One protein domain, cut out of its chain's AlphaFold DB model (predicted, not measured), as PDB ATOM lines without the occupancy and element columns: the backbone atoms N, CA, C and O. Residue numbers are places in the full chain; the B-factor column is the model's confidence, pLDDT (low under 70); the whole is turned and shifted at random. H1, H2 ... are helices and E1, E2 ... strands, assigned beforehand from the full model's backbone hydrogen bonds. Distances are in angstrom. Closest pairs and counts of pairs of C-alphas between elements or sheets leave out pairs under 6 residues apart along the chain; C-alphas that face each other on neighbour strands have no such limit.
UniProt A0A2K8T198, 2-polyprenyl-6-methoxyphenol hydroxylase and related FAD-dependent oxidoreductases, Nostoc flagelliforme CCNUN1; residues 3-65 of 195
ATOM      1  N   ARG A   3     -18.955   0.299 -39.947       84.62
ATOM      2  CA  ARG A   3     -19.957   1.355 -40.140       84.62
ATOM      3  C   ARG A   3     -20.943   1.382 -38.977       84.62
ATOM      4  O   ARG A   3     -21.334   0.342 -38.447       84.62
ATOM      5  N   PHE A   4     -21.329   2.594 -38.596       84.81
ATOM      6  CA  PHE A   4     -22.247   2.866 -37.497       84.81
ATOM      7  C   PHE A   4     -23.487   3.558 -38.058       84.81
ATOM      8  O   PHE A   4     -23.376   4.605 -38.690       84.81
ATOM      9  N   GLY A   5     -24.653   2.969 -37.819       82.25
ATOM     10  CA  GLY A   5     -25.958   3.558 -38.103       82.25
ATOM     11  C   GLY A   5     -26.744   3.818 -36.821       82.25
ATOM     12  O   GLY A   5     -26.270   3.564 -35.710       82.25
ATOM     13  N   LYS A   6     -27.977   4.299 -36.972       81.75
ATOM     14  CA  LYS A   6     -28.936   4.468 -35.872       81.75
ATOM     15  C   LYS A   6     -29.252   3.103 -35.240       81.75
ATOM     16  O   LYS A   6     -29.989   2.314 -35.819       81.75
ATOM     17  N   GLY A   7     -28.633   2.789 -34.098       81.81
ATOM     18  CA  GLY A   7     -28.866   1.517 -33.402       81.81
ATOM     19  C   GLY A   7     -28.127   0.311 -33.988       81.81
ATOM     20  O   GLY A   7     -28.356  -0.810 -33.542       81.81
ATOM     21  N   LYS A   8     -27.264   0.507 -34.993       86.56
ATOM     22  CA  LYS A   8     -26.715  -0.579 -35.820       86.56
ATOM     23  C   LYS A   8     -25.205  -0.455 -35.957       86.56
ATOM     24  O   LYS A   8     -24.681   0.633 -36.194       86.56
ATOM     25  N   ILE A   9     -24.504  -1.579 -35.838       89.44
ATOM     26  CA  ILE A   9     -23.058  -1.658 -36.066       89.44
ATOM     27  C   ILE A   9     -22.809  -2.794 -37.045       89.44
ATOM     28  O   ILE A   9     -23.223  -3.929 -36.800       89.44
ATOM     29  N   ILE A  10     -22.120  -2.480 -38.138       91.25
ATOM     30  CA  ILE A  10     -21.776  -3.449 -39.175       91.25
ATOM     31  C   ILE A  10     -20.270  -3.424 -39.382       91.25
ATOM     32  O   ILE A  10     -19.693  -2.379 -39.681       91.25
ATOM     33  N   ALA A  11     -19.626  -4.575 -39.223       89.50
ATOM     34  CA  ALA A  11     -18.243  -4.769 -39.631       89.50
ATOM     35  C   ALA A  11     -18.204  -5.574 -40.931       89.50
ATOM     36  O   ALA A  11     -18.948  -6.532 -41.100       89.50
ATOM     37  N   MET A  12     -17.336  -5.163 -41.845       90.88
ATOM     38  CA  MET A  12     -17.190  -5.750 -43.172       90.88
ATOM     39  C   MET A  12     -15.722  -6.077 -43.399       90.88
ATOM     40  O   MET A  12     -14.848  -5.232 -43.157       90.88
ATOM     41  N   LEU A  13     -15.460  -7.289 -43.856       87.88
ATOM     42  CA  LEU A  13     -14.140  -7.770 -44.231       87.88
ATOM     43  C   LEU A  13     -14.209  -8.207 -45.689       87.88
ATOM     44  O   LEU A  13     -15.042  -9.038 -46.041       87.88
ATOM     45  N   ASP A  14     -13.338  -7.625 -46.500       89.62
ATOM     46  CA  ASP A  14     -13.132  -8.047 -47.877       89.62
ATOM     47  C   ASP A  14     -12.217  -9.279 -47.871       89.62
ATOM     48  O   ASP A  14     -11.132  -9.242 -47.278       89.62
ATOM     49  N   ARG A  15     -12.680 -10.383 -48.457       88.94
ATOM     50  CA  ARG A  15     -11.910 -11.623 -48.633       88.94
ATOM     51  C   ARG A  15     -11.424 -11.801 -50.076       88.94
ATOM     52  O   ARG A  15     -10.754 -12.787 -50.358       88.94
ATOM     53  N   GLY A  16     -11.680 -10.826 -50.949       90.12
ATOM     54  CA  GLY A  16     -11.334 -10.833 -52.367       90.12
ATOM     55  C   GLY A  16     -12.521 -11.246 -53.232       90.12
ATOM     56  O   GLY A  16     -13.064 -10.432 -53.976       90.12
ATOM     57  N   ASP A  17     -12.931 -12.506 -53.132       89.56
ATOM     58  CA  ASP A  17     -14.087 -13.065 -53.842       89.56
ATOM     59  C   ASP A  17     -15.408 -12.891 -53.074       89.56
ATOM     60  O   ASP A  17     -16.474 -12.774 -53.684       89.56
ATOM     61  N   GLU A  18     -15.341 -12.798 -51.745       88.81
ATOM     62  CA  GLU A  18     -16.504 -12.624 -50.878       88.81
ATOM     63  C   GLU A  18     -16.373 -11.475 -49.864       88.81
ATOM     64  O   GLU A  18     -15.289 -11.007 -49.512       88.81
ATOM     65  N   TRP A  19     -17.526 -11.038 -49.350       90.69
ATOM     66  CA  TRP A  19     -17.614 -10.113 -48.224       90.69
ATOM     67  C   TRP A  19     -18.096 -10.854 -46.987       90.69
ATOM     68  O   TRP A  19     -19.227 -11.337 -46.943       90.69
ATOM     69  N   GLN A  20     -17.283 -10.852 -45.937       91.00
ATOM     70  CA  GLN A  20     -17.719 -11.314 -44.629       91.00
ATOM     71  C   GLN A  20     -18.303 -10.134 -43.845       91.00
ATOM     72  O   GLN A  20     -17.617  -9.145 -43.570       91.00
ATOM     73  N   VAL A  21     -19.578 -10.245 -43.472       91.94
ATOM     74  CA  VAL A  21     -20.332  -9.178 -42.803       91.94
ATOM     75  C   VAL A  21     -20.732  -9.624 -41.402       91.94
ATOM     76  O   VAL A  21     -21.414 -10.629 -41.229       91.94
ATOM     77  N   ALA A  22     -20.336  -8.854 -40.392       91.69
ATOM     78  CA  ALA A  22     -20.784  -9.030 -39.019       91.69
ATOM     79  C   ALA A  22     -21.793  -7.935 -38.666       91.69
ATOM     80  O   ALA A  22     -21.446  -6.754 -38.594       91.69
ATOM     81  N   TYR A  23     -23.038  -8.344 -38.423       92.31
ATOM     82  CA  TYR A  23     -24.113  -7.481 -37.943       92.31
ATOM     83  C   TYR A  23     -24.232  -7.621 -36.422       92.31
ATOM     84  O   TYR A  23     -24.575  -8.688 -35.909       92.31
ATOM     85  N   VAL A  24     -23.904  -6.562 -35.681       90.31
ATOM     86  CA  VAL A  24     -23.890  -6.606 -34.215       90.31
ATOM     87  C   VAL A  24     -25.288  -6.324 -33.680       90.31
ATOM     88  O   VAL A  24     -25.887  -5.298 -33.993       90.31
ATOM     89  N   ILE A  25     -25.767  -7.209 -32.810       89.12
ATOM     90  CA  ILE A  25     -27.046  -7.067 -32.115       89.12
ATOM     91  C   ILE A  25     -26.854  -6.933 -30.602       89.12
ATOM     92  O   ILE A  25     -25.851  -7.413 -30.060       89.12
ATOM     93  N   PRO A  26     -27.820  -6.327 -29.888       84.94
ATOM     94  CA  PRO A  26     -27.864  -6.385 -28.434       84.94
ATOM     95  C   PRO A  26     -27.872  -7.831 -27.923       84.94
ATOM     96  O   PRO A  26     -28.413  -8.739 -28.562       84.94
ATOM     97  N   LYS A  27     -27.308  -8.051 -26.730       82.12
ATOM     98  CA  LYS A  27     -27.331  -9.368 -26.080       82.12
ATOM     99  C   LYS A  27     -28.784  -9.819 -25.884       82.12
ATOM    100  O   LYS A  27     -29.589  -9.069 -25.345       82.12
ATOM    101  N   GLY A  28     -29.104 -11.034 -26.328       83.69
ATOM    102  CA  GLY A  28     -30.470 -11.576 -26.301       83.69
ATOM    103  C   GLY A  28     -31.365 -11.145 -27.474       83.69
ATOM    104  O   GLY A  28     -32.442 -11.706 -27.636       83.69
ATOM    105  N   GLY A  29     -30.918 -10.231 -28.344       86.75
ATOM    106  CA  GLY A  29     -31.713  -9.720 -29.470       86.75
ATOM    107  C   GLY A  29     -31.865 -10.680 -30.658       86.75
ATOM    108  O   GLY A  29     -32.552 -10.353 -31.621       86.75
ATOM    109  N   TYR A  30     -31.237 -11.863 -30.625       89.38
ATOM    110  CA  TYR A  30     -31.230 -12.783 -31.770       89.38
ATOM    111  C   TYR A  30     -32.626 -13.310 -32.107       89.38
ATOM    112  O   TYR A  30     -33.012 -13.319 -33.271       89.38
ATOM    113  N   GLN A  31     -33.410 -13.703 -31.099       90.56
ATOM    114  CA  GLN A  31     -34.767 -14.208 -31.327       90.56
ATOM    115  C   GLN A  31     -35.693 -13.126 -31.894       90.56
ATOM    116  O   GLN A  31     -36.482 -13.412 -32.788       90.56
ATOM    117  N   GLN A  32     -35.551 -11.881 -31.433       91.06
ATOM    118  CA  GLN A  32     -36.302 -10.738 -31.960       91.06
ATOM    119  C   GLN A  32     -35.945 -10.470 -33.426       91.06
ATOM    120  O   GLN A  32     -36.838 -10.319 -34.254       91.06
ATOM    121  N   LEU A  33     -34.653 -10.499 -33.769       91.31
ATOM    122  CA  LEU A  33     -34.197 -10.370 -35.153       91.31
ATOM    123  C   LEU A  33     -34.714 -11.521 -36.034       91.31
ATOM    124  O   LEU A  33     -35.165 -11.292 -37.152       91.31
ATOM    125  N   ARG A  34     -34.691 -12.760 -35.525       92.75
ATOM    126  CA  ARG A  34     -35.237 -13.931 -36.229       92.75
ATOM    127  C   ARG A  34     -36.737 -13.808 -36.474       92.75
ATOM    128  O   ARG A  34     -37.180 -14.150 -37.565       92.75
ATOM    129  N   ALA A  35     -37.489 -13.319 -35.489       93.69
ATOM    130  CA  ALA A  35     -38.926 -13.095 -35.600       93.69
ATOM    131  C   ALA A  35     -39.269 -11.972 -36.594       93.69
ATOM    132  O   ALA A  35     -40.260 -12.083 -37.308       93.69
ATOM    133  N   ALA A  36     -38.435 -10.930 -36.683       93.12
ATOM    134  CA  ALA A  36     -38.589  -9.856 -37.667       93.12
ATOM    135  C   ALA A  36     -38.345 -10.325 -39.117       93.12
ATOM    136  O   ALA A  36     -38.845  -9.720 -40.063       93.12
ATOM    137  N   GLY A  37     -37.613 -11.428 -39.292       94.81
ATOM    138  CA  GLY A  37     -37.412 -12.079 -40.582       94.81
ATOM    139  C   GLY A  37     -36.185 -11.590 -41.349       94.81
ATOM    140  O   GLY A  37     -35.546 -10.589 -41.019       94.81
ATOM    141  N   LEU A  38     -35.821 -12.356 -42.382       95.06
ATOM    142  CA  LEU A  38     -34.588 -12.135 -43.141       95.06
ATOM    143  C   LEU A  38     -34.617 -10.810 -43.908       95.06
ATOM    144  O   LEU A  38     -33.619 -10.097 -43.947       95.06
ATOM    145  N   GLU A  39     -35.770 -10.444 -44.466       95.38
ATOM    146  CA  GLU A  39     -35.935  -9.193 -45.211       95.38
ATOM    147  C   GLU A  39     -35.701  -7.953 -44.340       95.38
ATOM    148  O   GLU A  39     -35.114  -6.975 -44.802       95.38
ATOM    149  N   GLU A  40     -36.077  -7.998 -43.059       94.00
ATOM    150  CA  GLU A  40     -35.816  -6.892 -42.134       94.00
ATOM    151  C   GLU A  40     -34.322  -6.755 -41.815       94.00
ATOM    152  O   GLU A  40     -33.784  -5.644 -41.748       94.00
ATOM    153  N   LEU A  41     -33.611  -7.884 -41.704       94.06
ATOM    154  CA  LEU A  41     -32.154  -7.879 -41.599       94.06
ATOM    155  C   LEU A  41     -31.512  -7.280 -42.859       94.06
ATOM    156  O   LEU A  41     -30.653  -6.406 -42.736       94.06
ATOM    157  N   LYS A  42     -31.945  -7.688 -44.061       95.12
ATOM    158  CA  LYS A  42     -31.421  -7.144 -45.327       95.12
ATOM    159  C   LYS A  42     -31.608  -5.631 -45.405       95.12
ATOM    160  O   LYS A  42     -30.642  -4.911 -45.655       95.12
ATOM    161  N   LYS A  43     -32.820  -5.138 -45.125       93.94
ATOM    162  CA  LYS A  43     -33.120  -3.696 -45.065       93.94
ATOM    163  C   LYS A  43     -32.219  -2.984 -44.067       93.94
ATOM    164  O   LYS A  43     -31.646  -1.944 -44.382       93.94
ATOM    165  N   SER A  44     -32.040  -3.577 -42.886       92.25
ATOM    166  CA  SER A  44     -31.191  -3.012 -41.842       92.25
ATOM    167  C   SER A  44     -29.724  -2.913 -42.240       92.25
ATOM    168  O   SER A  44     -29.065  -1.946 -41.860       92.25
ATOM    169  N   VAL A  45     -29.217  -3.875 -43.012       93.75
ATOM    170  CA  VAL A  45     -27.864  -3.816 -43.572       93.75
ATOM    171  C   VAL A  45     -27.759  -2.712 -44.621       93.75
ATOM    172  O   VAL A  45     -26.839  -1.901 -44.537       93.75
ATOM    173  N   VAL A  46     -28.712  -2.626 -45.555       94.88
ATOM    174  CA  VAL A  46     -28.711  -1.626 -46.641       94.88
ATOM    175  C   VAL A  46     -28.841  -0.195 -46.118       94.88
ATOM    176  O   VAL A  46     -28.207   0.703 -46.659       94.88
ATOM    177  N   GLU A  47     -29.581   0.031 -45.030       92.75
ATOM    178  CA  GLU A  47     -29.677   1.357 -44.396       92.75
ATOM    179  C   GLU A  47     -28.303   1.884 -43.942       92.75
ATOM    180  O   GLU A  47     -28.030   3.082 -44.008       92.75
ATOM    181  N   VAL A  48     -27.420   0.990 -43.491       91.06
ATOM    182  CA  VAL A  48     -26.071   1.338 -43.014       91.06
ATOM    183  C   VAL A  48     -25.032   1.240 -44.138       91.06
ATOM    184  O   VAL A  48     -24.022   1.953 -44.140       91.06
ATOM    185  N   VAL A  49     -25.262   0.345 -45.097       93.19
ATOM    186  CA  VAL A  49     -24.343  -0.002 -46.185       93.19
ATOM    187  C   VAL A  49     -25.111  -0.030 -47.514       93.19
ATOM    188  O   VAL A  49     -25.382  -1.112 -48.044       93.19
ATOM    189  N   PRO A  50     -25.489   1.138 -48.074       93.44
ATOM    190  CA  PRO A  50     -26.305   1.197 -49.289       93.44
ATOM    191  C   PRO A  50     -25.671   0.479 -50.484       93.44
ATOM    192  O   PRO A  50     -26.376  -0.096 -51.310       93.44
ATOM    193  N   GLU A  51     -24.338   0.424 -50.547       92.62
ATOM    194  CA  GLU A  51     -23.608  -0.282 -51.604       92.62
ATOM    195  C   GLU A  51     -23.873  -1.801 -51.643       92.62
ATOM    196  O   GLU A  51     -23.584  -2.457 -52.644       92.62
ATOM    197  N   PHE A  52     -24.452  -2.380 -50.585       93.06
ATOM    198  CA  PHE A  52     -24.826  -3.794 -50.544       93.06
ATOM    199  C   PHE A  52     -26.240  -4.070 -51.066       93.06
ATOM    200  O   PHE A  52     -26.625  -5.234 -51.114       93.06
ATOM    201  N   GLN A  53     -27.000  -3.063 -51.518       93.94
ATOM    202  CA  GLN A  53     -28.398  -3.220 -51.954       93.94
ATOM    203  C   GLN A  53     -28.627  -4.373 -52.946       93.94
ATOM    204  O   GLN A  53     -29.606  -5.107 -52.812       93.94
ATOM    205  N   GLN A  54     -27.726  -4.557 -53.916       93.00
ATOM    206  CA  GLN A  54     -27.801  -5.669 -54.869       93.00
ATOM    207  C   GLN A  54     -27.237  -6.970 -54.279       93.00
ATOM    208  O   GLN A  54     -27.865  -8.020 -54.376       93.00
ATOM    209  N   ARG A  55     -26.072  -6.914 -53.620       91.12
ATOM    210  CA  ARG A  55     -25.361  -8.103 -53.108       91.12
ATOM    211  C   ARG A  55     -26.099  -8.803 -51.969       91.12
ATOM    212  O   ARG A  55     -26.020 -10.021 -51.854       91.12
ATOM    213  N   ILE A  56     -26.838  -8.052 -51.154       93.69
ATOM    214  CA  ILE A  56     -27.605  -8.589 -50.024       93.69
ATOM    215  C   ILE A  56     -28.742  -9.518 -50.482       93.69
ATOM    216  O   ILE A  56     -29.260 -10.291 -49.682       93.69
ATOM    217  N   GLN A  57     -29.120  -9.478 -51.767       93.50
ATOM    218  CA  GLN A  57     -30.131 -10.374 -52.331       93.50
ATOM    219  C   GLN A  57     -29.648 -11.826 -52.447       93.50
ATOM    220  O   GLN A  57     -30.484 -12.724 -52.460       93.50
ATOM    221  N   ASN A  58     -28.328 -12.065 -52.438       92.69
ATOM    222  CA  ASN A  58     -27.729 -13.410 -52.419       92.69
ATOM    223  C   ASN A  58     -27.871 -14.119 -51.056       92.69
ATOM    224  O   ASN A  58     -27.490 -15.279 -50.894       92.69
ATOM    225  N   LEU A  59     -28.374 -13.403 -50.047       93.81
ATOM    226  CA  LEU A  59     -28.723 -13.962 -48.752       93.81
ATOM    227  C   LEU A  59     -30.167 -14.476 -48.820       93.81
ATOM    228  O   LEU A  59     -31.121 -13.708 -48.709       93.81
ATOM    229  N   HIS A  60     -30.338 -15.769 -49.048       94.31
ATOM    230  CA  HIS A  60     -31.635 -16.406 -49.271       94.31
ATOM    231  C   HIS A  60     -32.222 -16.994 -47.994       94.31
ATOM    232  O   HIS A  60     -33.442 -17.016 -47.828       94.31
ATOM    233  N   ASP A  61     -31.366 -17.438 -47.078       94.06
ATOM    234  CA  ASP A  61     -31.808 -18.155 -45.899       94.06
ATOM    235  C   ASP A  61     -30.915 -17.906 -44.678       94.06
ATOM    236  O   ASP A  61     -29.812 -17.361 -44.741       94.06
ATOM    237  N   TRP A  62     -31.424 -18.303 -43.515       93.81
ATOM    238  CA  TRP A  62     -30.724 -18.099 -42.257       93.81
ATOM    239  C   TRP A  62     -29.570 -19.075 -41.995       93.81
ATOM    240  O   TRP A  62     -28.779 -18.813 -41.092       93.81
ATOM    241  N   SER A  63     -29.473 -20.196 -42.711       93.19
ATOM    242  CA  SER A  63     -28.330 -21.116 -42.605       93.19
ATOM    243  C   SER A  63     -27.044 -20.488 -43.148       93.19
ATOM    244  O   SER A  63     -25.959 -20.819 -42.677       93.19
ATOM    245  N   GLN A  64     -27.167 -19.488 -44.028       92.56
ATOM    246  CA  GLN A  64     -26.063 -18.636 -44.480       92.56
ATOM    247  C   GLN A  64     -25.602 -17.620 -43.412       92.56
ATOM    248  O   GLN A  64     -24.661 -16.862 -43.645       92.56
ATOM    249  N   ILE A  65     -26.251 -17.573 -42.238       93.06
ATOM    250  CA  ILE A  65     -25.929 -16.648 -41.145       93.06
ATOM    251  C   ILE A  65     -25.467 -17.439 -39.925       93.06
ATOM    252  O   ILE A  65     -26.254 -18.083 -39.230       93.06
TER     253      ILE A  65
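What this domain is: This is residues 3 to 65 of the 195 residues of the protein "2-polyprenyl-6-methoxyphenol hydroxylase and related FAD-dependent oxidoreductases" of Nostoc flagelliforme CCNUN1 (UniProt A0A2K8T198). A small sheet of three antiparallel strands has one helix, H2, lying over one face and crossing the strands, with no named helix over the other face. H1 makes a corner with H2 near H2's first residues, short H3 follows after H2, and residues 27 to 32, of which 30 to 32 belong to H1, stick out. The 63 residues printed have three named strands and then three named helices, in the order E1 E2 E3 H1 H2 H3, and the sheet's order is E1 E2 E3. The class is mixed, helices and strands. The whole is compact, with a radius of gyration of the C-alphas of 11.5 A, and the C-alphas span 32 by 24 by 17 A.

How they stand to each other: Begin at E1, residues 3 to 5, and E2, residues 8 to 14, an antiparallel hairpin at 158 degrees; look at N 3 and O 10, 2.8 A apart and within hydrogen-bond range. E2 forms a second antiparallel hairpin with E3, residues 19 to 24, at 160 degrees; here N 22 and O 11 are within hydrogen-bond range at 2.8 A. The three strands form a meander, each strand the antiparallel neighbour of the one before. Next comes H1, residues 30 to 36, which is not on the sheet. H2, residues 38 to 48, is on the sheet at a height of 9.5 A, only just over E2, where 3 of its 11 C-alphas fall; it runs across the strands, at 84 degrees to E2 on the local plane. The closest C-alphas of E1 and H2 are those of Gly 5 and Val 48, 5.4 A apart. H1 and H2 are close but not clearly touching, about perpendicular at 79 degrees, with the C-alphas of Leu 33 and Leu 41 closest at 7.2 A. H3, residues 55 to 58, only just touches H2, with 3 pairs of C-alphas within 8 A, the closest those of Lys 42 and Ile 56 at 6.2 A. Every O i to N i+4 pair is within hydrogen-bond range in H1 and 6 of 7 are in H2, while H3 is too short for such a pair.

Where its parts are: Find C-alpha 3 at (-19.957, 1.355, -40.140), where E1 begins its 6.7 A. E2 covers 19.6 A and E3 15.7 A. H1 measures 9.9 A. From C-alpha 38 at (-34.588, -12.135, -43.141), H2 runs 15.9 A. H3 measures 5.9 A and ends at C-alpha 58, at (-27.729, -13.410, -52.419).

The domain as a whole: The two C-alphas farthest apart are those of Gly 16 and Ala 35, 32.4 A. The printed part has no cut and no long link. Mean pLDDT of the printed part is 90.9, and no printed residue is under 70.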